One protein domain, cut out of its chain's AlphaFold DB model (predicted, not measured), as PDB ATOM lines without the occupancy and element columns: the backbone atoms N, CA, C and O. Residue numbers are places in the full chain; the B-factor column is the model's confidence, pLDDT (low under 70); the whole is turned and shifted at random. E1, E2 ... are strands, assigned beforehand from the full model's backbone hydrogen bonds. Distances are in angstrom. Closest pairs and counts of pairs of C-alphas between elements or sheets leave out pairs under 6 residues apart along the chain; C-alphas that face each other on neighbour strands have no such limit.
ATOM      1  N   SER A  46     437.794 139.391 348.149       94.88
ATOM      2  CA  SER A  46     438.484 138.305 347.440       94.88
ATOM      3  C   SER A  46     437.946 138.037 346.036       94.88
ATOM      4  O   SER A  46     438.619 137.367 345.261       94.88
ATOM      5  N   ASP A  47     436.753 138.540 345.713       96.00
ATOM      6  CA  ASP A  47     436.149 138.401 344.386       96.00
ATOM      7  C   ASP A  47     436.710 139.419 343.380       96.00
ATOM      8  O   ASP A  47     436.397 139.354 342.191       96.00
ATOM      9  N   PHE A  48     437.551 140.351 343.841       95.94
ATOM     10  CA  PHE A  48     438.234 141.315 342.990       95.94
ATOM     11  C   PHE A  48     439.585 140.785 342.510       95.94
ATOM     12  O   PHE A  48     440.393 140.280 343.289       95.94
ATOM     13  N   SER A  49     439.876 140.986 341.228       96.12
ATOM     14  CA  SER A  49     441.200 140.755 340.646       96.12
ATOM     15  C   SER A  49     441.617 141.919 339.748       96.12
ATOM     16  O   SER A  49     440.774 142.677 339.279       96.12
ATOM     17  N   PHE A  50     442.923 142.087 339.526       95.31
ATOM     18  CA  PHE A  50     443.500 143.267 338.865       95.31
ATOM     19  C   PHE A  50     444.377 142.877 337.662       95.31
ATOM     20  O   PHE A  50     445.585 143.108 337.681       95.31
ATOM     21  N   PRO A  51     443.816 142.239 336.617       90.06
ATOM     22  CA  PRO A  51     444.619 141.614 335.563       90.06
ATOM     23  C   PRO A  51     445.302 142.605 334.605       90.06
ATOM     24  O   PRO A  51     446.252 142.227 333.924       90.06
ATOM     25  N   SER A  52     444.828 143.852 334.529       88.25
ATOM     26  CA  SER A  52     445.161 144.767 333.422       88.25
ATOM     27  C   SER A  52     445.780 146.091 333.866       88.25
ATOM     28  O   SER A  52     445.782 147.059 333.101       88.25
ATOM     29  N   ASN A  53     446.301 146.160 335.091       94.19
ATOM     30  CA  ASN A  53     446.932 147.375 335.588       94.19
ATOM     31  C   ASN A  53     448.347 147.498 335.021       94.19
ATOM     32  O   ASN A  53     449.216 146.713 335.374       94.19
ATOM     33  N   THR A  54     448.613 148.457 334.142       96.31
ATOM     34  CA  THR A  54     449.948 148.633 333.538       96.31
ATOM     35  C   THR A  54     450.192 150.087 333.160       96.31
ATOM     36  O   THR A  54     449.249 150.830 332.904       96.31
ATOM     37  N   ILE A  55     451.455 150.508 333.088       95.94
ATOM     38  CA  ILE A  55     451.822 151.801 332.496       95.94
ATOM     39  C   ILE A  55     452.523 151.564 331.163       95.94
ATOM     40  O   ILE A  55     453.528 150.862 331.094       95.94
ATOM     41  N   SER A  56     452.009 152.173 330.094       95.06
ATOM     42  CA  SER A  56     452.653 152.143 328.781       95.06
ATOM     43  C   SER A  56     452.344 153.405 327.975       95.06
ATOM     44  O   SER A  56     451.240 153.941 328.020       95.06
ATOM     45  N   GLY A  57     453.345 153.928 327.260       93.75
ATOM     46  CA  GLY A  57     453.166 155.073 326.356       93.75
ATOM     47  C   GLY A  57     452.665 156.366 327.017       93.75
ATOM     48  O   GLY A  57     451.947 157.117 326.368       93.75
ATOM     49  N   GLY A  58     453.001 156.616 328.289       94.75
ATOM     50  CA  GLY A  58     452.507 157.782 329.047       94.75
ATOM     51  C   GLY A  58     451.065 157.639 329.553       94.75
ATOM     52  O   GLY A  58     450.455 158.613 329.997       94.75
ATOM     53  N   PHE A  59     450.509 156.429 329.480       95.69
ATOM     54  CA  PHE A  59     449.168 156.114 329.945       95.69
ATOM     55  C   PHE A  59     449.216 155.033 331.018       95.69
ATOM     56  O   PHE A  59     449.834 153.984 330.834       95.69
ATOM     57  N   ALA A  60     448.517 155.280 332.120       96.19
ATOM     58  CA  ALA A  60     448.186 154.262 333.094       96.19
ATOM     59  C   ALA A  60     446.876 153.596 332.678       96.19
ATOM     60  O   ALA A  60     445.837 154.244 332.541       96.19
ATOM     61  N   HIS A  61     446.952 152.297 332.451       95.81
ATOM     62  CA  HIS A  61     445.819 151.415 332.278       95.81
ATOM     63  C   HIS A  61     445.484 150.852 333.639       95.81
ATOM     64  O   HIS A  61     446.350 150.318 334.330       95.81
ATOM     65  N   PHE A  62     444.226 150.969 334.010       95.00
ATOM     66  CA  PHE A  62     443.724 150.406 335.239       95.00
ATOM     67  C   PHE A  62     442.506 149.567 334.902       95.00
ATOM     68  O   PHE A  62     441.682 149.945 334.066       95.00
ATOM     69  N   GLY A  63     442.363 148.444 335.578       93.62
ATOM     70  CA  GLY A  63     441.141 147.687 335.550       93.62
ATOM     71  C   GLY A  63     441.061 146.674 336.667       93.62
ATOM     72  O   GLY A  63     442.066 146.226 337.222       93.62
ATOM     73  N   PHE A  64     439.829 146.326 336.989       95.12
ATOM     74  CA  PHE A  64     439.532 145.251 337.908       95.12
ATOM     75  C   PHE A  64     438.403 144.394 337.353       95.12
ATOM     76  O   PHE A  64     437.488 144.883 336.687       95.12
ATOM     77  N   ASP A  65     438.475 143.117 337.685       95.56
ATOM     78  CA  ASP A  65     437.410 142.154 337.494       95.56
ATOM     79  C   ASP A  65     436.772 141.882 338.854       95.56
ATOM     80  O   ASP A  65     437.479 141.709 339.843       95.56
ATOM     81  N   LEU A  66     435.447 141.826 338.890       95.31
ATOM     82  CA  LEU A  66     434.637 141.473 340.044       95.31
ATOM     83  C   LEU A  66     433.846 140.206 339.721       95.31
ATOM     84  O   LEU A  66     432.963 140.236 338.860       95.31
ATOM     85  N   ALA A  67     434.145 139.107 340.409       95.94
ATOM     86  CA  ALA A  67     433.316 137.909 340.365       95.94
ATOM     87  C   ALA A  67     431.994 138.174 341.099       95.94
ATOM     88  O   ALA A  67     431.979 138.650 342.233       95.94
ATOM     89  N   LEU A  68     430.873 137.909 340.430       92.31
ATOM     90  CA  LEU A  68     429.550 138.246 340.957       92.31
ATOM     91  C   LEU A  68     428.902 137.079 341.706       92.31
ATOM     92  O   LEU A  68     428.069 137.329 342.563       92.31
ATOM     93  N   ASN A  69     429.305 135.825 341.462       89.19
ATOM     94  CA  ASN A  69     428.809 134.648 342.196       89.19
ATOM     95  C   ASN A  69     427.265 134.613 342.316       89.19
ATOM     96  O   ASN A  69     426.729 134.471 343.412       89.19
ATOM     97  N   ASP A  70     426.559 134.796 341.193       84.06
ATOM     98  CA  ASP A  70     425.088 134.894 341.095       84.06
ATOM     99  C   ASP A  70     424.458 136.169 341.688       84.06
ATOM    100  O   ASP A  70     423.231 136.288 341.767       84.06
ATOM    101  N   TYR A  71     425.267 137.155 342.079       87.50
ATOM    102  CA  TYR A  71     424.778 138.473 342.456       87.50
ATOM    103  C   TYR A  71     424.199 139.206 341.239       87.50
ATOM    104  O   TYR A  71     424.915 139.607 340.318       87.50
ATOM    105  N   ASP A  72     422.885 139.400 341.267       84.31
ATOM    106  CA  ASP A  72     422.136 140.129 340.251       84.31
ATOM    107  C   ASP A  72     421.933 141.587 340.683       84.31
ATOM    108  O   ASP A  72     421.477 141.867 341.794       84.31
ATOM    109  N   PHE A  73     422.268 142.526 339.805       85.88
ATOM    110  CA  PHE A  73     422.021 143.952 339.985       85.88
ATOM    111  C   PHE A  73     421.717 144.581 338.627       85.88
ATOM    112  O   PHE A  73     422.219 144.136 337.606       85.88
ATOM    113  N   SER A  74     420.897 145.632 338.593       82.00
ATOM    114  CA  SER A  74     420.537 146.320 337.339       82.00
ATOM    115  C   SER A  74     421.292 147.631 337.123       82.00
ATOM    116  O   SER A  74     421.399 148.124 335.998       82.00
ATOM    117  N   HIS A  75     421.803 148.210 338.206       84.81
ATOM    118  CA  HIS A  75     422.475 149.499 338.214       84.81
ATOM    119  C   HIS A  75     423.530 149.545 339.316       84.81
ATOM    120  O   HIS A  75     423.373 148.934 340.372       84.81
ATOM    121  N   GLY A  76     424.590 150.306 339.074       87.19
ATOM    122  CA  GLY A  76     425.613 150.630 340.060       87.19
ATOM    123  C   GLY A  76     426.079 152.069 339.892       87.19
ATOM    124  O   GLY A  76     425.816 152.711 338.874       87.19
ATOM    125  N   PHE A  77     426.784 152.589 340.889       88.81
ATOM    126  CA  PHE A  77     427.357 153.932 340.826       88.81
ATOM    127  C   PHE A  77     428.854 153.883 341.104       88.81
ATOM    128  O   PHE A  77     429.290 153.214 342.036       88.81
ATOM    129  N   VAL A  78     429.647 154.585 340.298       89.44
ATOM    130  CA  VAL A  78     431.098 154.694 340.482       89.44
ATOM    131  C   VAL A  78     431.434 156.147 340.740       89.44
ATOM    132  O   VAL A  78     431.184 157.011 339.905       89.44
ATOM    133  N   ASN A  79     432.059 156.415 341.877       89.44
ATOM    134  CA  ASN A  79     432.597 157.721 342.205       89.44
ATOM    135  C   ASN A  79     434.118 157.733 341.993       89.44
ATOM    136  O   ASN A  79     434.856 156.914 342.546       89.44
ATOM    137  N   THR A  80     434.560 158.685 341.174       86.00
ATOM    138  CA  THR A  80     435.947 158.906 340.747       86.00
ATOM    139  C   THR A  80     436.559 160.164 341.366       86.00
ATOM    140  O   THR A  80     437.643 160.576 340.965       86.00
ATOM    141  N   SER A  81     435.907 160.796 342.347       82.25
ATOM    142  CA  SER A  81     436.336 162.095 342.890       82.25
ATOM    143  C   SER A  81     437.680 162.093 343.602       82.25
ATOM    144  O   SER A  81     438.278 163.146 343.799       82.25
ATOM    145  N   LYS A  82     438.186 160.908 343.942       82.38
ATOM    146  CA  LYS A  82     439.515 160.704 344.525       82.38
ATOM    147  C   LYS A  82     440.563 160.350 343.470       82.38
ATOM    148  O   LYS A  82     441.540 159.675 343.787       82.38
ATOM    149  N   ALA A  83     440.342 160.742 342.215       81.06
ATOM    150  CA  ALA A  83     441.284 160.440 341.157       81.06
ATOM    151  C   ALA A  83     442.603 161.191 341.319       81.06
ATOM    152  O   ALA A  83     442.625 162.416 341.413       81.06
ATOM    153  N   ALA A  84     443.693 160.426 341.360       87.00
ATOM    154  CA  ALA A  84     445.051 160.953 341.400       87.00
ATOM    155  C   ALA A  84     445.601 161.208 339.989       87.00
ATOM    156  O   ALA A  84     446.567 161.951 339.838       87.00
ATOM    157  N   VAL A  85     444.985 160.604 338.966       90.25
ATOM    158  CA  VAL A  85     445.311 160.811 337.551       90.25
ATOM    159  C   VAL A  85     444.180 161.512 336.819       90.25
ATOM    160  O   VAL A  85     443.002 161.308 337.117       90.25
ATOM    161  N   GLU A  86     444.539 162.297 335.810       89.88
ATOM    162  CA  GLU A  86     443.566 162.835 334.870       89.88
ATOM    163  C   GLU A  86     443.030 161.688 334.001       89.88
ATOM    164  O   GLU A  86     443.754 161.067 333.216       89.88
ATOM    165  N   LEU A  87     441.751 161.360 334.196       89.75
ATOM    166  CA  LEU A  87     441.071 160.304 333.452       89.75
ATOM    167  C   LEU A  87     440.842 160.751 332.008       89.75
ATOM    168  O   LEU A  87     440.362 161.856 331.762       89.75
ATOM    169  N   ILE A  88     441.124 159.870 331.049       90.56
ATOM    170  CA  ILE A  88     440.889 160.159 329.633       90.56
ATOM    171  C   ILE A  88     439.387 160.022 329.347       90.56
ATOM    172  O   ILE A  88     438.836 158.927 329.531       90.56
ATOM    173  N   PRO A  89     438.708 161.076 328.859       85.38
ATOM    174  CA  PRO A  89     437.288 161.006 328.541       85.38
ATOM    175  C   PRO A  89     436.976 159.894 327.532       85.38
ATOM    176  O   PRO A  89     437.646 159.764 326.509       85.38
ATOM    177  N   GLY A  90     435.950 159.090 327.822       85.88
ATOM    178  CA  GLY A  90     435.518 157.988 326.953       85.88
ATOM    179  C   GLY A  90     436.431 156.757 326.957       85.88
ATOM    180  O   GLY A  90     436.180 155.835 326.194       85.88
ATOM    181  N   SER A  91     437.467 156.721 327.802       89.81
ATOM    182  CA  SER A  91     438.369 155.563 327.915       89.81
ATOM    183  C   SER A  91     437.846 154.436 328.800       89.81
ATOM    184  O   SER A  91     438.493 153.397 328.905       89.81
ATOM    185  N   ALA A  92     436.734 154.661 329.494       88.88
ATOM    186  CA  ALA A  92     436.178 153.663 330.378       88.88
ATOM    187  C   ALA A  92     435.430 152.599 329.580       88.88
ATOM    188  O   ALA A  92     434.509 152.894 328.817       88.88
ATOM    189  N   GLU A  93     435.809 151.358 329.821       91.50
ATOM    190  CA  GLU A  93     435.232 150.178 329.217       91.50
ATOM    191  C   GLU A  93     434.624 149.336 330.330       91.50
ATOM    192  O   GLU A  93     435.288 148.932 331.287       91.50
ATOM    193  N   VAL A  94     433.326 149.095 330.208       91.12
ATOM    194  CA  VAL A  94     432.579 148.219 331.102       91.12
ATOM    195  C   VAL A  94     432.240 146.986 330.295       91.12
ATOM    196  O   VAL A  94     431.759 147.100 329.168       91.12
ATOM    197  N   SER A  95     432.450 145.803 330.849       91.62
ATOM    198  CA  SER A  95     431.941 144.579 330.243       91.62
ATOM    199  C   SER A  95     431.428 143.614 331.296       91.62
ATOM    200  O   SER A  95     431.825 143.641 332.459       91.62
ATOM    201  N   PHE A  96     430.495 142.778 330.872       90.69
ATOM    202  CA  PHE A  96     429.841 141.782 331.696       90.69
ATOM    203  C   PHE A  96     430.081 140.418 331.072       90.69
ATOM    204  O   PHE A  96     429.968 140.271 329.859       90.69
ATOM    205  N   THR A  97     430.417 139.419 331.881       91.94
ATOM    206  CA  THR A  97     430.544 138.034 331.418       91.94
ATOM    207  C   THR A  97     429.401 137.200 331.970       91.94
ATOM    208  O   THR A  97     429.207 137.159 333.187       91.94
ATOM    209  N   ALA A  98     428.691 136.484 331.105       91.19
ATOM    210  CA  ALA A  98     427.742 135.448 331.500       91.19
ATOM    211  C   ALA A  98     427.901 134.235 330.583       91.19
ATOM    212  O   ALA A  98     428.057 134.397 329.374       91.19
ATOM    213  N   ASP A  99     427.924 133.035 331.162       88.50
ATOM    214  CA  ASP A  99     428.104 131.772 330.433       88.50
ATOM    215  C   ASP A  99     429.321 131.768 329.480       88.50
ATOM    216  O   ASP A  99     429.302 131.190 328.396       88.50
ATOM    217  N   GLY A 100     430.395 132.469 329.869       88.56
ATOM    218  CA  GLY A 100     431.609 132.640 329.060       88.56
ATOM    219  C   GLY A 100     431.498 133.661 327.919       88.56
ATOM    220  O   GLY A 100     432.509 133.972 327.291       88.56
ATOM    221  N   SER A 101     430.314 134.222 327.667       89.31
ATOM    222  CA  SER A 101     430.107 135.302 326.703       89.31
ATOM    223  C   SER A 101     430.355 136.661 327.350       89.31
ATOM    224  O   SER A 101     429.828 136.943 328.426       89.31
ATOM    225  N   VAL A 102     431.121 137.521 326.674       91.31
ATOM    226  CA  VAL A 102     431.405 138.893 327.112       91.31
ATOM    227  C   VAL A 102     430.504 139.867 326.360       91.31
ATOM    228  O   VAL A 102     430.539 139.932 325.133       91.31
ATOM    229  N   THR A 103     429.732 140.655 327.100       89.38
ATOM    230  CA  THR A 103     428.886 141.725 326.571       89.38
ATOM    231  C   THR A 103     429.418 143.075 327.025       89.38
ATOM    232  O   THR A 103     429.656 143.290 328.213       89.38
ATOM    233  N   THR A 104     429.592 144.009 326.091       87.62
ATOM    234  CA  THR A 104     429.980 145.384 326.420       87.62
ATOM    235  C   THR A 104     428.846 146.078 327.169       87.62
ATOM    236  O   THR A 104     427.711 146.136 326.700       87.62
ATOM    237  N   GLY A 105     429.167 146.597 328.346       82.75
ATOM    238  CA  GLY A 105     428.297 147.442 329.140       82.75
ATOM    239  C   GLY A 105     428.316 148.890 328.675       82.75
ATOM    240  O   GLY A 105     429.237 149.338 327.995       82.75
ATOM    241  N   SER A 106     427.317 149.653 329.102       79.00
ATOM    242  CA  SER A 106     427.282 151.099 328.904       79.00
ATOM    243  C   SER A 106     427.383 151.826 330.238       79.00
ATOM    244  O   SER A 106     426.632 151.550 331.172       79.00
ATOM    245  N   ALA A 107     428.274 152.805 330.316       78.44
ATOM    246  CA  ALA A 107     428.250 153.800 331.375       78.44
ATOM    247  C   ALA A 107     427.483 155.034 330.887       78.44
ATOM    248  O   ALA A 107     427.631 155.450 329.736       78.44
ATOM    249  N   SER A 108     426.673 155.624 331.762       75.50
ATOM    250  CA  SER A 108     426.010 156.901 331.504       75.50
ATOM    251  C   SER A 108     426.510 157.961 332.483       75.50
ATOM    252  O   SER A 108     426.813 157.674 333.642       75.50
ATOM    253  N   GLY A 109     426.630 159.195 332.001       69.69
ATOM    254  CA  GLY A 109     427.223 160.304 332.745       69.69
ATOM    255  C   GLY A 109     428.477 160.848 332.070       69.69
ATOM    256  O   GLY A 109     428.926 160.355 331.036       69.69
ATOM    257  N   THR A 110     429.023 161.914 332.644       63.22
ATOM    258  CA  THR A 110     430.303 162.457 332.189       63.22
ATOM    259  C   THR A 110     431.406 161.790 332.998       63.22
ATOM    260  O   THR A 110     431.332 161.763 334.222       63.22
ATOM    261  N   PHE A 111     432.429 161.252 332.331       61.97
ATOM    262  CA  PHE A 111     433.661 160.799 332.983       61.97
ATOM    263  C   PHE A 111     434.463 162.013 333.458       61.97
ATOM    264  O   PHE A 111     435.513 162.342 332.922       61.97
ATOM    265  N   THR A 112     433.897 162.734 334.415       61.03
ATOM    266  CA  THR A 112     434.525 163.843 335.122       61.03
ATOM    267  C   THR A 112     434.963 163.358 336.499       61.03
ATOM    268  O   THR A 112     434.694 162.222 336.902       61.03
ATOM    269  N   SER A 113     435.617 164.229 337.260       59.78
ATOM    270  CA  SER A 113     436.032 164.011 338.650       59.78
ATOM    271  C   SER A 113     434.859 163.831 339.634       59.78
ATOM    272  O   SER A 113     435.039 163.994 340.834       59.78
ATOM    273  N   SER A 114     433.635 163.577 339.166       72.12
ATOM    274  CA  SER A 114     432.415 163.562 339.987       72.12
ATOM    275  C   SER A 114     431.731 162.190 340.051       72.12
ATOM    276  O   SER A 114     430.880 161.986 340.914       72.12
ATOM    277  N   GLY A 115     432.134 161.238 339.203       79.81
ATOM    278  CA  GLY A 115     431.538 159.902 339.107       79.81
ATOM    279  C   GLY A 115     430.590 159.714 337.918       79.81
ATOM    280  O   GLY A 115     430.301 160.647 337.172       79.81
ATOM    281  N   PHE A 116     430.129 158.479 337.723       82.19
ATOM    282  CA  PHE A 116     429.230 158.075 336.638       82.19
ATOM    283  C   PHE A 116     428.362 156.874 337.051       82.19
ATOM    284  O   PHE A 116     428.678 156.134 337.988       82.19
ATOM    285  N   PHE A 117     427.257 156.674 336.333       83.12
ATOM    286  CA  PHE A 117     426.341 155.561 336.557       83.12
ATOM    287  C   PHE A 117     426.682 154.392 335.642       83.12
ATOM    288  O   PHE A 117     426.886 154.548 334.435       83.12
ATOM    289  N   LEU A 118     426.699 153.202 336.226       80.88
ATOM    290  CA  LEU A 118     426.792 151.949 335.504       80.88
ATOM    291  C   LEU A 118     425.381 151.432 335.271       80.88
ATOM    292  O   LEU A 118     424.680 151.074 336.220       80.88
ATOM    293  N   THR A 119     424.985 151.379 334.004       77.19
ATOM    294  CA  THR A 119     423.714 150.787 333.601       77.19
ATOM    295  C   THR A 119     424.016 149.517 332.834       77.19
ATOM    296  O   THR A 119     424.692 149.542 331.805       77.19
ATOM    297  N   ILE A 120     423.479 148.395 333.303       68.38
ATOM    298  CA  ILE A 120     423.661 147.102 332.642       68.38
ATOM    299  C   ILE A 120     422.667 146.932 331.479       68.38
ATOM    300  O   ILE A 120     422.086 145.868 331.264       68.38
ATOM    301  N   SER A 121     422.404 148.000 330.723       62.12
ATOM    302  CA  SER A 121     421.555 147.910 329.538       62.12
ATOM    303  C   SER A 121     422.232 147.003 328.516       62.12
ATOM    304  O   SER A 121     423.285 147.342 327.984       62.12
ATOM    305  N   GLY A 122     421.626 145.840 328.272       59.47
ATOM    306  CA  GLY A 122     422.133 144.828 327.346       59.47
ATOM    307  C   GLY A 122     422.769 143.600 327.998       59.47
ATOM    308  O   GLY A 122     423.220 142.731 327.256       59.47
ATOM    309  N   ALA A 123     422.794 143.477 329.334       60.53
ATOM    310  CA  ALA A 123     423.200 142.206 329.935       60.53
ATOM    311  C   ALA A 123     422.319 141.048 329.449       60.53
ATOM    312  O   ALA A 123     421.111 141.224 329.255       60.53
ATOM    313  N   PRO A 124     422.916 139.862 329.256       64.69
ATOM    314  CA  PRO A 124     422.152 138.670 328.935       64.69
ATOM    315  C   PRO A 124     421.181 138.340 330.078       64.69
ATOM    316  O   PRO A 124     421.414 138.688 331.231       64.69
ATOM    317  N   SER A 125     420.086 137.647 329.759       71.19
ATOM    318  CA  SER A 125     419.095 137.187 330.746       71.19
ATOM    319  C   SER A 125     419.615 136.088 331.683       71.19
ATOM    320  O   SER A 125     418.877 135.616 332.547       71.19
ATOM    321  N   SER A 126     420.854 135.643 331.482       74.94
ATOM    322  CA  SER A 126     421.587 134.693 332.314       74.94
ATOM    323  C   SER A 126     422.271 135.403 333.490       74.94
ATOM    324  O   SER A 126     422.644 136.572 333.359       74.94
ATOM    325  N   PRO A 127     422.491 134.707 334.621       85.75
ATOM    326  CA  PRO A 127     423.192 135.282 335.761       85.75
ATOM    327  C   PRO A 127     424.569 135.800 335.339       85.75
ATOM    328  O   PRO A 127     425.332 135.132 334.635       85.75
ATOM    329  N   LEU A 128     424.879 137.023 335.756       88.50
ATOM    330  CA  LEU A 128     426.180 137.616 335.507       88.50
ATOM    331  C   LEU A 128     427.218 136.906 336.380       88.50
ATOM    332  O   LEU A 128     427.060 136.790 337.591       88.50
ATOM    333  N   SER A 129     428.298 136.444 335.758       93.38
ATOM    334  CA  SER A 129     429.409 135.784 336.454       93.38
ATOM    335  C   SER A 129     430.532 136.760 336.803       93.38
ATOM    336  O   SER A 129     431.200 136.600 337.825       93.38
ATOM    337  N   LYS A 130     430.730 137.791 335.971       93.81
ATOM    338  CA  LYS A 130     431.834 138.743 336.108       93.81
ATOM    339  C   LYS A 130     431.446 140.134 335.619       93.81
ATOM    340  O   LYS A 130     430.856 140.263 334.546       93.81
ATOM    341  N   LEU A 131     431.837 141.158 336.367       93.25
ATOM    342  CA  LEU A 131     431.902 142.550 335.926       93.25
ATOM    343  C   LEU A 131     433.374 142.910 335.712       93.25
ATOM    344  O   LEU A 131     434.171 142.764 336.631       93.25
ATOM    345  N   SER A 132     433.725 143.414 334.538       94.06
ATOM    346  CA  SER A 132     435.056 143.939 334.237       94.06
ATOM    347  C   SER A 132     434.961 145.439 334.001       94.06
ATOM    348  O   SER A 132     434.136 145.905 333.208       94.06
ATOM    349  N   PHE A 133     435.799 146.198 334.698       93.12
ATOM    350  CA  PHE A 133     435.885 147.646 334.572       93.12
ATOM    351  C   PHE A 133     437.315 148.039 334.225       93.12
ATOM    352  O   PHE A 133     438.230 147.747 334.990       93.12
ATOM    353  N   HIS A 134     437.499 148.724 333.100       93.81
ATOM    354  CA  HIS A 134     438.787 149.243 332.653       93.81
ATOM    355  C   HIS A 134     438.682 150.733 332.361       93.81
ATOM    356  O   HIS A 134     437.639 151.214 331.930       93.81
ATOM    357  N   PHE A 135     439.760 151.476 332.574       92.44
ATOM    358  CA  PHE A 135     439.861 152.877 332.177       92.44
ATOM    359  C   PHE A 135     441.327 153.282 332.005       92.44
ATOM    360  O   PHE A 135     442.251 152.562 332.403       92.44
ATOM    361  N   ARG A 136     441.549 154.455 331.403       94.56
ATOM    362  CA  ARG A 136     442.890 154.994 331.158       94.56
ATOM    363  C   ARG A 136     443.045 156.377 331.780       94.56
ATOM    364  O   ARG A 136     442.135 157.202 331.709       94.56
ATOM    365  N   GLY A 137     444.215 156.637 332.349       93.38
ATOM    366  CA  GLY A 137     444.636 157.961 332.810       93.38
ATOM    367  C   GLY A 137     445.976 158.358 332.200       93.38
ATOM    368  O   GLY A 137     446.786 157.493 331.862       93.38
ATOM    369  N   SER A 138     446.218 159.657 332.036       93.38
ATOM    370  CA  SER A 138     447.544 160.164 331.667       93.38
ATOM    371  C   SER A 138     448.474 160.135 332.884       93.38
ATOM    372  O   SER A 138     448.061 160.421 334.009       93.38
ATOM    373  N   THR A 139     449.737 159.753 332.683       95.00
ATOM    374  CA  THR A 139     450.749 159.800 333.746       95.00
ATOM    375  C   THR A 139     452.160 159.945 333.179       95.00
ATOM    376  O   THR A 139     452.490 159.379 332.137       95.00
ATOM    377  N   SER A 140     453.009 160.686 333.891       94.81
ATOM    378  CA  SER A 140     454.465 160.705 333.697       94.81
ATOM    379  C   SER A 140     455.209 159.844 334.722       94.81
ATOM    380  O   SER A 140     456.426 159.695 334.626       94.81
ATOM    381  N   GLU A 141     454.495 159.302 335.708       95.19
ATOM    382  CA  GLU A 141     455.070 158.517 336.794       95.19
ATOM    383  C   GLU A 141     455.307 157.064 336.372       95.19
ATOM    384  O   GLU A 141     454.578 156.499 335.557       95.19
ATOM    385  N   SER A 142     456.317 156.435 336.974       93.38
ATOM    386  CA  SER A 142     456.625 155.007 336.769       93.38
ATOM    387  C   SER A 142     455.695 154.061 337.538       93.38
ATOM    388  O   SER A 142     455.656 152.863 337.258       93.38
ATOM    389  N   SER A 143     454.941 154.605 338.495       95.25
ATOM    390  CA  SER A 143     453.917 153.920 339.274       95.25
ATOM    391  C   SER A 143     452.857 154.934 339.672       95.25
ATOM    392  O   SER A 143     453.187 156.017 340.153       95.25
ATOM    393  N   VAL A 144     451.585 154.583 339.522       95.81
ATOM    394  CA  VAL A 144     450.488 155.461 339.922       95.81
ATOM    395  C   VAL A 144     449.326 154.675 340.507       95.81
ATOM    396  O   VAL A 144     449.001 153.582 340.053       95.81
ATOM    397  N   SER A 145     448.711 155.231 341.547       94.69
ATOM    398  CA  SER A 145     447.581 154.633 342.252       94.69
ATOM    399  C   SER A 145     446.322 155.440 341.995       94.69
ATOM    400  O   SER A 145     446.364 156.665 341.964       94.69
ATOM    401  N   GLN A 146     445.195 154.759 341.868       93.69
ATOM    402  CA  GLN A 146     443.916 155.368 341.566       93.69
ATOM    403  C   GLN A 146     442.808 154.675 342.364       93.69
ATOM    404  O   GLN A 146     442.703 153.449 342.368       93.69
ATOM    405  N   THR A 147     441.972 155.470 343.034       93.50
ATOM    406  CA  THR A 147     440.909 154.971 343.915       93.50
ATOM    407  C   THR A 147     439.522 155.218 343.322       93.50
ATOM    408  O   THR A 147     439.228 156.309 342.834       93.50
ATOM    409  N   PHE A 148     438.661 154.205 343.413       91.19
ATOM    410  CA  PHE A 148     437.256 154.213 343.019       91.19
ATOM    411  C   PHE A 148     436.384 153.862 344.201       91.19
ATOM    412  O   PHE A 148     436.660 152.902 344.914       91.19
ATOM    413  N   ASP A 149     435.291 154.592 344.351       93.06
ATOM    414  CA  ASP A 149     434.226 154.240 345.273       93.06
ATOM    415  C   ASP A 149     433.068 153.658 344.440       93.06
ATOM    416  O   ASP A 149     432.343 154.397 343.777       93.06
ATOM    417  N   PHE A 150     432.914 152.335 344.435       90.94
ATOM    418  CA  PHE A 150     431.873 151.614 343.700       90.94
ATOM    419  C   PHE A 150     430.710 151.239 344.619       90.94
ATOM    420  O   PHE A 150     430.922 150.717 345.706       90.94
ATOM    421  N   TRP A 151     429.481 151.502 344.197       91.69
ATOM    422  CA  TRP A 151     428.275 151.322 344.995       91.69
ATOM    423  C   TRP A 151     427.342 150.339 344.303       91.69
ATOM    424  O   TRP A 151     426.841 150.613 343.209       91.69
ATOM    425  N   LEU A 152     427.102 149.208 344.965       90.44
ATOM    426  CA  LEU A 152     426.211 148.151 344.495       90.44
ATOM    427  C   LEU A 152     424.965 148.045 345.385       90.44
ATOM    428  O   LEU A 152     425.106 148.067 346.611       90.44
ATOM    429  N   PRO A 153     423.754 147.944 344.810       87.69
ATOM    430  CA  PRO A 153     422.514 147.889 345.577       87.69
ATOM    431  C   PRO A 153     422.326 146.527 346.249       87.69
ATOM    432  O   PRO A 153     422.355 145.481 345.613       87.69
ATOM    433  N   VAL A 154     422.042 146.493 347.541       85.38
ATOM    434  CA  VAL A 154     421.661 145.248 348.211       85.38
ATOM    435  C   VAL A 154     420.274 144.833 347.728       85.38
ATOM    436  O   VAL A 154     419.263 145.430 348.103       85.38
ATOM    437  N   VAL A 155     420.214 143.791 346.901       76.50
ATOM    438  CA  VAL A 155     418.957 143.281 346.346       76.50
ATOM    439  C   VAL A 155     418.255 142.405 347.383       76.50
ATOM    440  O   VAL A 155     418.262 141.179 347.325       76.50
ATOM    441  N   ASN A 156     417.627 143.044 348.369       68.50
ATOM    442  CA  ASN A 156     416.722 142.363 349.288       68.50
ATOM    443  C   ASN A 156     415.297 142.386 348.720       68.50
ATOM    444  O   ASN A 156     414.777 143.427 348.329       68.50
ATOM    445  N   LYS A 157     414.613 141.233 348.731       54.69
ATOM    446  CA  LYS A 157     413.251 141.058 348.177       54.69
ATOM    447  C   LYS A 157     412.145 141.885 348.869       54.69
ATOM    448  O   LYS A 157     410.974 141.723 348.532       54.69
ATOM    449  N   LYS A 158     412.461 142.742 349.848       52.72
ATOM    450  CA  LYS A 158     411.477 143.525 350.613       52.72
ATOM    451  C   LYS A 158     411.752 145.028 350.484       52.72
ATOM    452  O   LYS A 158     412.740 145.535 350.996       52.72
ATOM    453  N   ARG A 159     410.843 145.699 349.766       51.34
ATOM    454  CA  ARG A 159     410.775 147.142 349.463       51.34
ATOM    455  C   ARG A 159     410.892 148.033 350.709       51.34
ATOM    456  O   ARG A 159     410.058 147.891 351.597       51.34
ATOM    457  N   ALA A 160     411.825 148.990 350.689       50.09
ATOM    458  CA  ALA A 160     411.606 150.443 350.878       50.09
ATOM    459  C   ALA A 160     412.935 151.198 351.098       50.09
ATOM    460  O   ALA A 160     413.046 152.353 350.707       50.09
ATOM    461  N   GLU A 161     413.956 150.534 351.640       61.22
ATOM    462  CA  GLU A 161     415.284 151.116 351.862       61.22
ATOM    463  C   GLU A 161     416.268 150.593 350.817       61.22
ATOM    464  O   GLU A 161     416.439 149.379 350.665       61.22
ATOM    465  N   THR A 162     416.931 151.497 350.095       71.25
ATOM    466  CA  THR A 162     417.996 151.085 349.176       71.25
ATOM    467  C   THR A 162     419.302 151.084 349.953       71.25
ATOM    468  O   THR A 162     419.974 152.102 350.107       71.25
ATOM    469  N   THR A 163     419.637 149.928 350.518       84.69
ATOM    470  CA  THR A 163     420.965 149.723 351.104       84.69
ATOM    471  C   THR A 163     421.960 149.528 349.971       84.69
ATOM    472  O   THR A 163     421.683 148.782 349.037       84.69
ATOM    473  N   TYR A 164     423.120 150.167 350.056       87.94
ATOM    474  CA  TYR A 164     424.225 149.966 349.129       87.94
ATOM    475  C   TYR A 164     425.434 149.401 349.871       87.94
ATOM    476  O   TYR A 164     425.651 149.667 351.055       87.94
ATOM    477  N   VAL A 165     426.264 148.643 349.166       90.44
ATOM    478  CA  VAL A 165     427.623 148.351 349.624       90.44
ATOM    479  C   VAL A 165     428.598 149.160 348.800       90.44
ATOM    480  O   VAL A 165     428.609 149.091 347.572       90.44
ATOM    481  N   LYS A 166     429.395 149.949 349.516       93.00
ATOM    482  CA  LYS A 166     430.493 150.730 348.985       93.00
ATOM    483  C   LYS A 166     431.756 149.874 348.977       93.00
ATOM    484  O   LYS A 166     432.232 149.449 350.028       93.00
ATOM    485  N   TYR A 167     432.338 149.695 347.805       94.19
ATOM    486  CA  TYR A 167     433.647 149.108 347.578       94.19
ATOM    487  C   TYR A 167     434.616 150.239 347.251       94.19
ATOM    488  O   TYR A 167     434.484 150.909 346.234       94.19
ATOM    489  N   THR A 168     435.581 150.475 348.130       95.00
ATOM    490  CA  THR A 168     436.711 151.367 347.861       95.00
ATOM    491  C   THR A 168     437.811 150.531 347.223       95.00
ATOM    492  O   THR A 168     438.499 149.777 347.913       95.00
ATOM    493  N   VAL A 169     437.938 150.624 345.904       94.56
ATOM    494  CA  VAL A 169     438.914 149.889 345.099       94.56
ATOM    495  C   VAL A 169     440.087 150.811 344.813       94.56
ATOM    496  O   VAL A 169     439.907 151.855 344.198       94.56
ATOM    497  N   THR A 170     441.289 150.444 345.241       94.69
ATOM    498  CA  THR A 170     442.516 151.173 344.902       94.69
ATOM    499  C   THR A 170     443.350 150.315 343.970       94.69
ATOM    500  O   THR A 170     443.869 149.286 344.391       94.69
ATOM    501  N   ALA A 171     443.453 150.728 342.710       94.25
ATOM    502  CA  ALA A 171     444.250 150.077 341.681       94.25
ATOM    503  C   ALA A 171     445.587 150.811 341.530       94.25
ATOM    504  O   ALA A 171     445.619 152.033 341.413       94.25
ATOM    505  N   VAL A 172     446.684 150.066 341.518       95.75
ATOM    506  CA  VAL A 172     448.036 150.560 341.260       95.75
ATOM    507  C   VAL A 172     448.437 150.068 339.884       95.75
ATOM    508  O   VAL A 172     448.325 148.876 339.631       95.75
ATOM    509  N   ALA A 173     448.891 150.958 339.011       95.44
ATOM    510  CA  ALA A 173     449.484 150.630 337.723       95.44
ATOM    511  C   ALA A 173     450.991 150.900 337.780       95.44
ATOM    512  O   ALA A 173     451.407 151.967 338.228       95.44
ATOM    513  N   ASP A 174     451.794 149.951 337.309       94.56
ATOM    514  CA  ASP A 174     453.249 150.066 337.178       94.56
ATOM    515  C   ASP A 174     453.750 149.222 335.985       94.56
ATOM    516  O   ASP A 174     452.954 148.658 335.225       94.56
ATOM    517  N   ALA A 175     455.067 149.171 335.773       89.88
ATOM    518  CA  ALA A 175     455.682 148.439 334.662       89.88
ATOM    519  C   ALA A 175     455.680 146.902 334.821       89.88
ATOM    520  O   ALA A 175     455.916 146.197 333.841       89.88
ATOM    521  N   ASN A 176     455.435 146.370 336.022       89.25
ATOM    522  CA  ASN A 176     455.553 144.942 336.338       89.25
ATOM    523  C   ASN A 176     454.212 144.194 336.315       89.25
ATOM    524  O   ASN A 176     454.175 143.001 336.615       89.25
ATOM    525  N   GLY A 177     453.122 144.875 335.958       78.69
ATOM    526  CA  GLY A 177     451.776 144.374 336.205       78.69
ATOM    527  C   GLY A 177     451.343 144.846 337.584       78.69
ATOM    528  O   GLY A 177     451.713 144.288 338.613       78.69
ATOM    529  N   GLY A 178     450.594 145.934 337.576       78.88
ATOM    530  CA  GLY A 178     450.133 146.629 338.752       78.88
ATOM    531  C   GLY A 178     449.221 145.781 339.642       78.88
ATOM    532  O   GLY A 178     448.703 144.737 339.255       78.88
ATOM    533  N   SER A 179     449.021 146.243 340.870       88.94
ATOM    534  CA  SER A 179     448.277 145.537 341.918       88.94
ATOM    535  C   SER A 179     446.997 146.282 342.294       88.94
ATOM    536  O   SER A 179     446.651 147.298 341.692       88.94
ATOM    537  N   GLY A 180     446.263 145.796 343.291       88.62
ATOM    538  CA  GLY A 180     445.158 146.556 343.851       88.62
ATOM    539  C   GLY A 180     444.714 146.056 345.217       88.62
ATOM    540  O   GLY A 180     445.079 144.968 345.657       88.62
ATOM    541  N   THR A 181     443.941 146.887 345.905       91.88
ATOM    542  CA  THR A 181     443.355 146.593 347.215       91.88
ATOM    543  C   THR A 181     441.889 147.000 347.231       91.88
ATOM    544  O   THR A 181     441.485 147.924 346.523       91.88
ATOM    545  N   VAL A 182     441.082 146.306 348.036       90.25
ATOM    546  CA  VAL A 182     439.642 146.558 348.140       90.25
ATOM    547  C   VAL A 182     439.235 146.631 349.601       90.25
ATOM    548  O   VAL A 182     439.546 145.743 350.388       90.25
ATOM    549  N   THR A 183     438.520 147.697 349.959       92.81
ATOM    550  CA  THR A 183     437.887 147.862 351.274       92.81
ATOM    551  C   THR A 183     436.382 147.999 351.102       92.81
ATOM    552  O   THR A 183     435.920 148.785 350.281       92.81
ATOM    553  N   THR A 184     435.605 147.259 351.885       89.38
ATOM    554  CA  THR A 184     434.137 147.261 351.821       89.38
ATOM    555  C   THR A 184     433.526 148.011 352.995       89.38
ATOM    556  O   THR A 184     433.976 147.879 354.132       89.38
ATOM    557  N   THR A 185     432.468 148.777 352.750       86.44
ATOM    558  CA  THR A 185     431.674 149.446 353.787       86.44
ATOM    559  C   THR A 185     430.203 149.415 353.394       86.44
ATOM    560  O   THR A 185     429.840 149.818 352.291       86.44
ATOM    561  N   THR A 186     429.333 148.939 354.282       84.44
ATOM    562  CA  THR A 186     427.882 148.983 354.063       84.44
ATOM    563  C   THR A 186     427.365 150.381 354.361       84.44
ATOM    564  O   THR A 186     427.699 150.961 355.394       84.44
ATOM    565  N   VAL A 187     426.548 150.921 353.462       81.94
ATOM    566  CA  VAL A 187     425.954 152.245 353.604       81.94
ATOM    567  C   VAL A 187     424.465 152.143 353.315       81.94
ATOM    568  O   VAL A 187     424.043 151.806 352.210       81.94
ATOM    569  N   THR A 188     423.655 152.455 354.314       78.31
ATOM    570  CA  THR A 188     422.206 152.525 354.147       78.31
ATOM    571  C   THR A 188     421.838 153.944 353.745       78.31
ATOM    572  O   THR A 188     422.068 154.879 354.510       78.31
ATOM    573  N   ALA A 189     421.294 154.110 352.539       69.38
ATOM    574  CA  ALA A 189     420.688 155.363 352.125       69.38
ATOM    575  C   ALA A 189     419.179 155.261 352.360       69.38
ATOM    576  O   ALA A 189     418.491 154.445 351.739       69.38
ATOM    577  N   ASP A 190     418.667 156.085 353.266       61.88
ATOM    578  CA  ASP A 190     417.230 156.265 353.405       61.88
ATOM    579  C   ASP A 190     416.744 157.164 352.253       61.88
ATOM    580  O   ASP A 190     416.949 158.377 352.261       61.88
TER     581      ASP A 190
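This is residues 46 to 190 of the 429 residues of an uncharacterized protein of Hanseniaspora opuntiae (UniProt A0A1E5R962). One long sheet of ten strands is folded back on itself into a sandwich of two leaves, E1 E2 E7 E4 facing E6 E3 E8 E9 E10, with E5 as the hinge between them. The fold nearly closes where E1 and E2 come near E9, while E10 runs on past them as the free edge of its leaf. The printed part has 145 residues, with no named helix and ten named strands that follow each other from E1 to E10; across the sheet the order is E1 - E2 - E7 - E4 - E5 - E6 - E3 - E8 - E9 - E10, all antiparallel. The class is all strand, and the whole is compact, with a radius of gyration of the C-alphas of 15.2 A and spans of 49 by 35 by 28 A.

The edge strand E1, residues 54 to 56, makes a hairpin with E2, residues 59 to 67, where N 54 is 2.9 A from O 61. Before E1, residues 48 to 49 form a short antiparallel pairing with residues 65 to 66 of E2. The next neighbour of E2 is E7, residues 130 to 138, at 167 degrees between their directions, with N 62 and O 135 within hydrogen-bond range at 3.0 A. E7 then pairs with E4, residues 93 to 98, where N 95 is 2.9 A from O 132. E4 makes a hairpin with E5, residues 101 to 108, and N 103 is 2.8 A from O 96. The pairing of E5 is staggered: its residues 101 to 105 pair with E4, and its residues 106 to 108 with E6, residues 116 to 119, where N 108 is 2.9 A from O 117. E6 pairs with E3, residues 75 to 79, with N 78 and O 116 at 2.9 A. E3 is the antiparallel neighbour of E8, residues 143 to 153, at 144 degrees, with N 77 and O 151 at 3.0 A. E8 makes a hairpin with E9, residues 162 to 174, where N 148 is 2.8 A from O 169. E9 makes a hairpin with the other edge strand, E10, residues 180 to 189, where N 168 is 2.8 A from O 183. E4 E5 E6 and E8 E9 E10 are meanders, each strand the antiparallel neighbour of the one before. E3 E4 E5 E6 and E4 E5 E6 E7 are Greek keys, four strands in a row of which three are a meander and the first is the antiparallel neighbour of the fourth. Between the leaves, the closest C-alphas of E1 and E9 are those of Thr 54 and Ala 173, 4.7 A apart, and those of E2 and E9 are Ala 60 and Ala 173, 6.0 A apart. E2 and E10 are only just apart, with their closest C-alphas at 8.3 A.

E1 begins at C-alpha 54, (449.948, 148.633, 333.538). E2 measures 26.3 A from first to last C-alpha, E3 13.6 A, E4 16.7 A and E5 22.5 A. E6 has four residues, and E7 measures 26.9 A. E8 measures 32.6 A, and E9, the longest strand with 13 residues, measures 37.3 A from C-alpha 162 at (417.996, 151.085, 349.176). E10 measures 27.3 A and ends at C-alpha 189, (420.688, 155.363, 352.125).

The two C-alphas farthest apart are those of Gly 57 and Lys 158, at 49.6 A. The sheet is strongly twisted, with C-alphas up to 11.3 A off its best plane. The printed part has no cut; its one long link is E3 to E4, residues 80 to 92. The mean pLDDT of the printed part is 85.8, and 18 residues are under 70: 109 to 113, 120 to 124, 156 to 161 and 189 to 190.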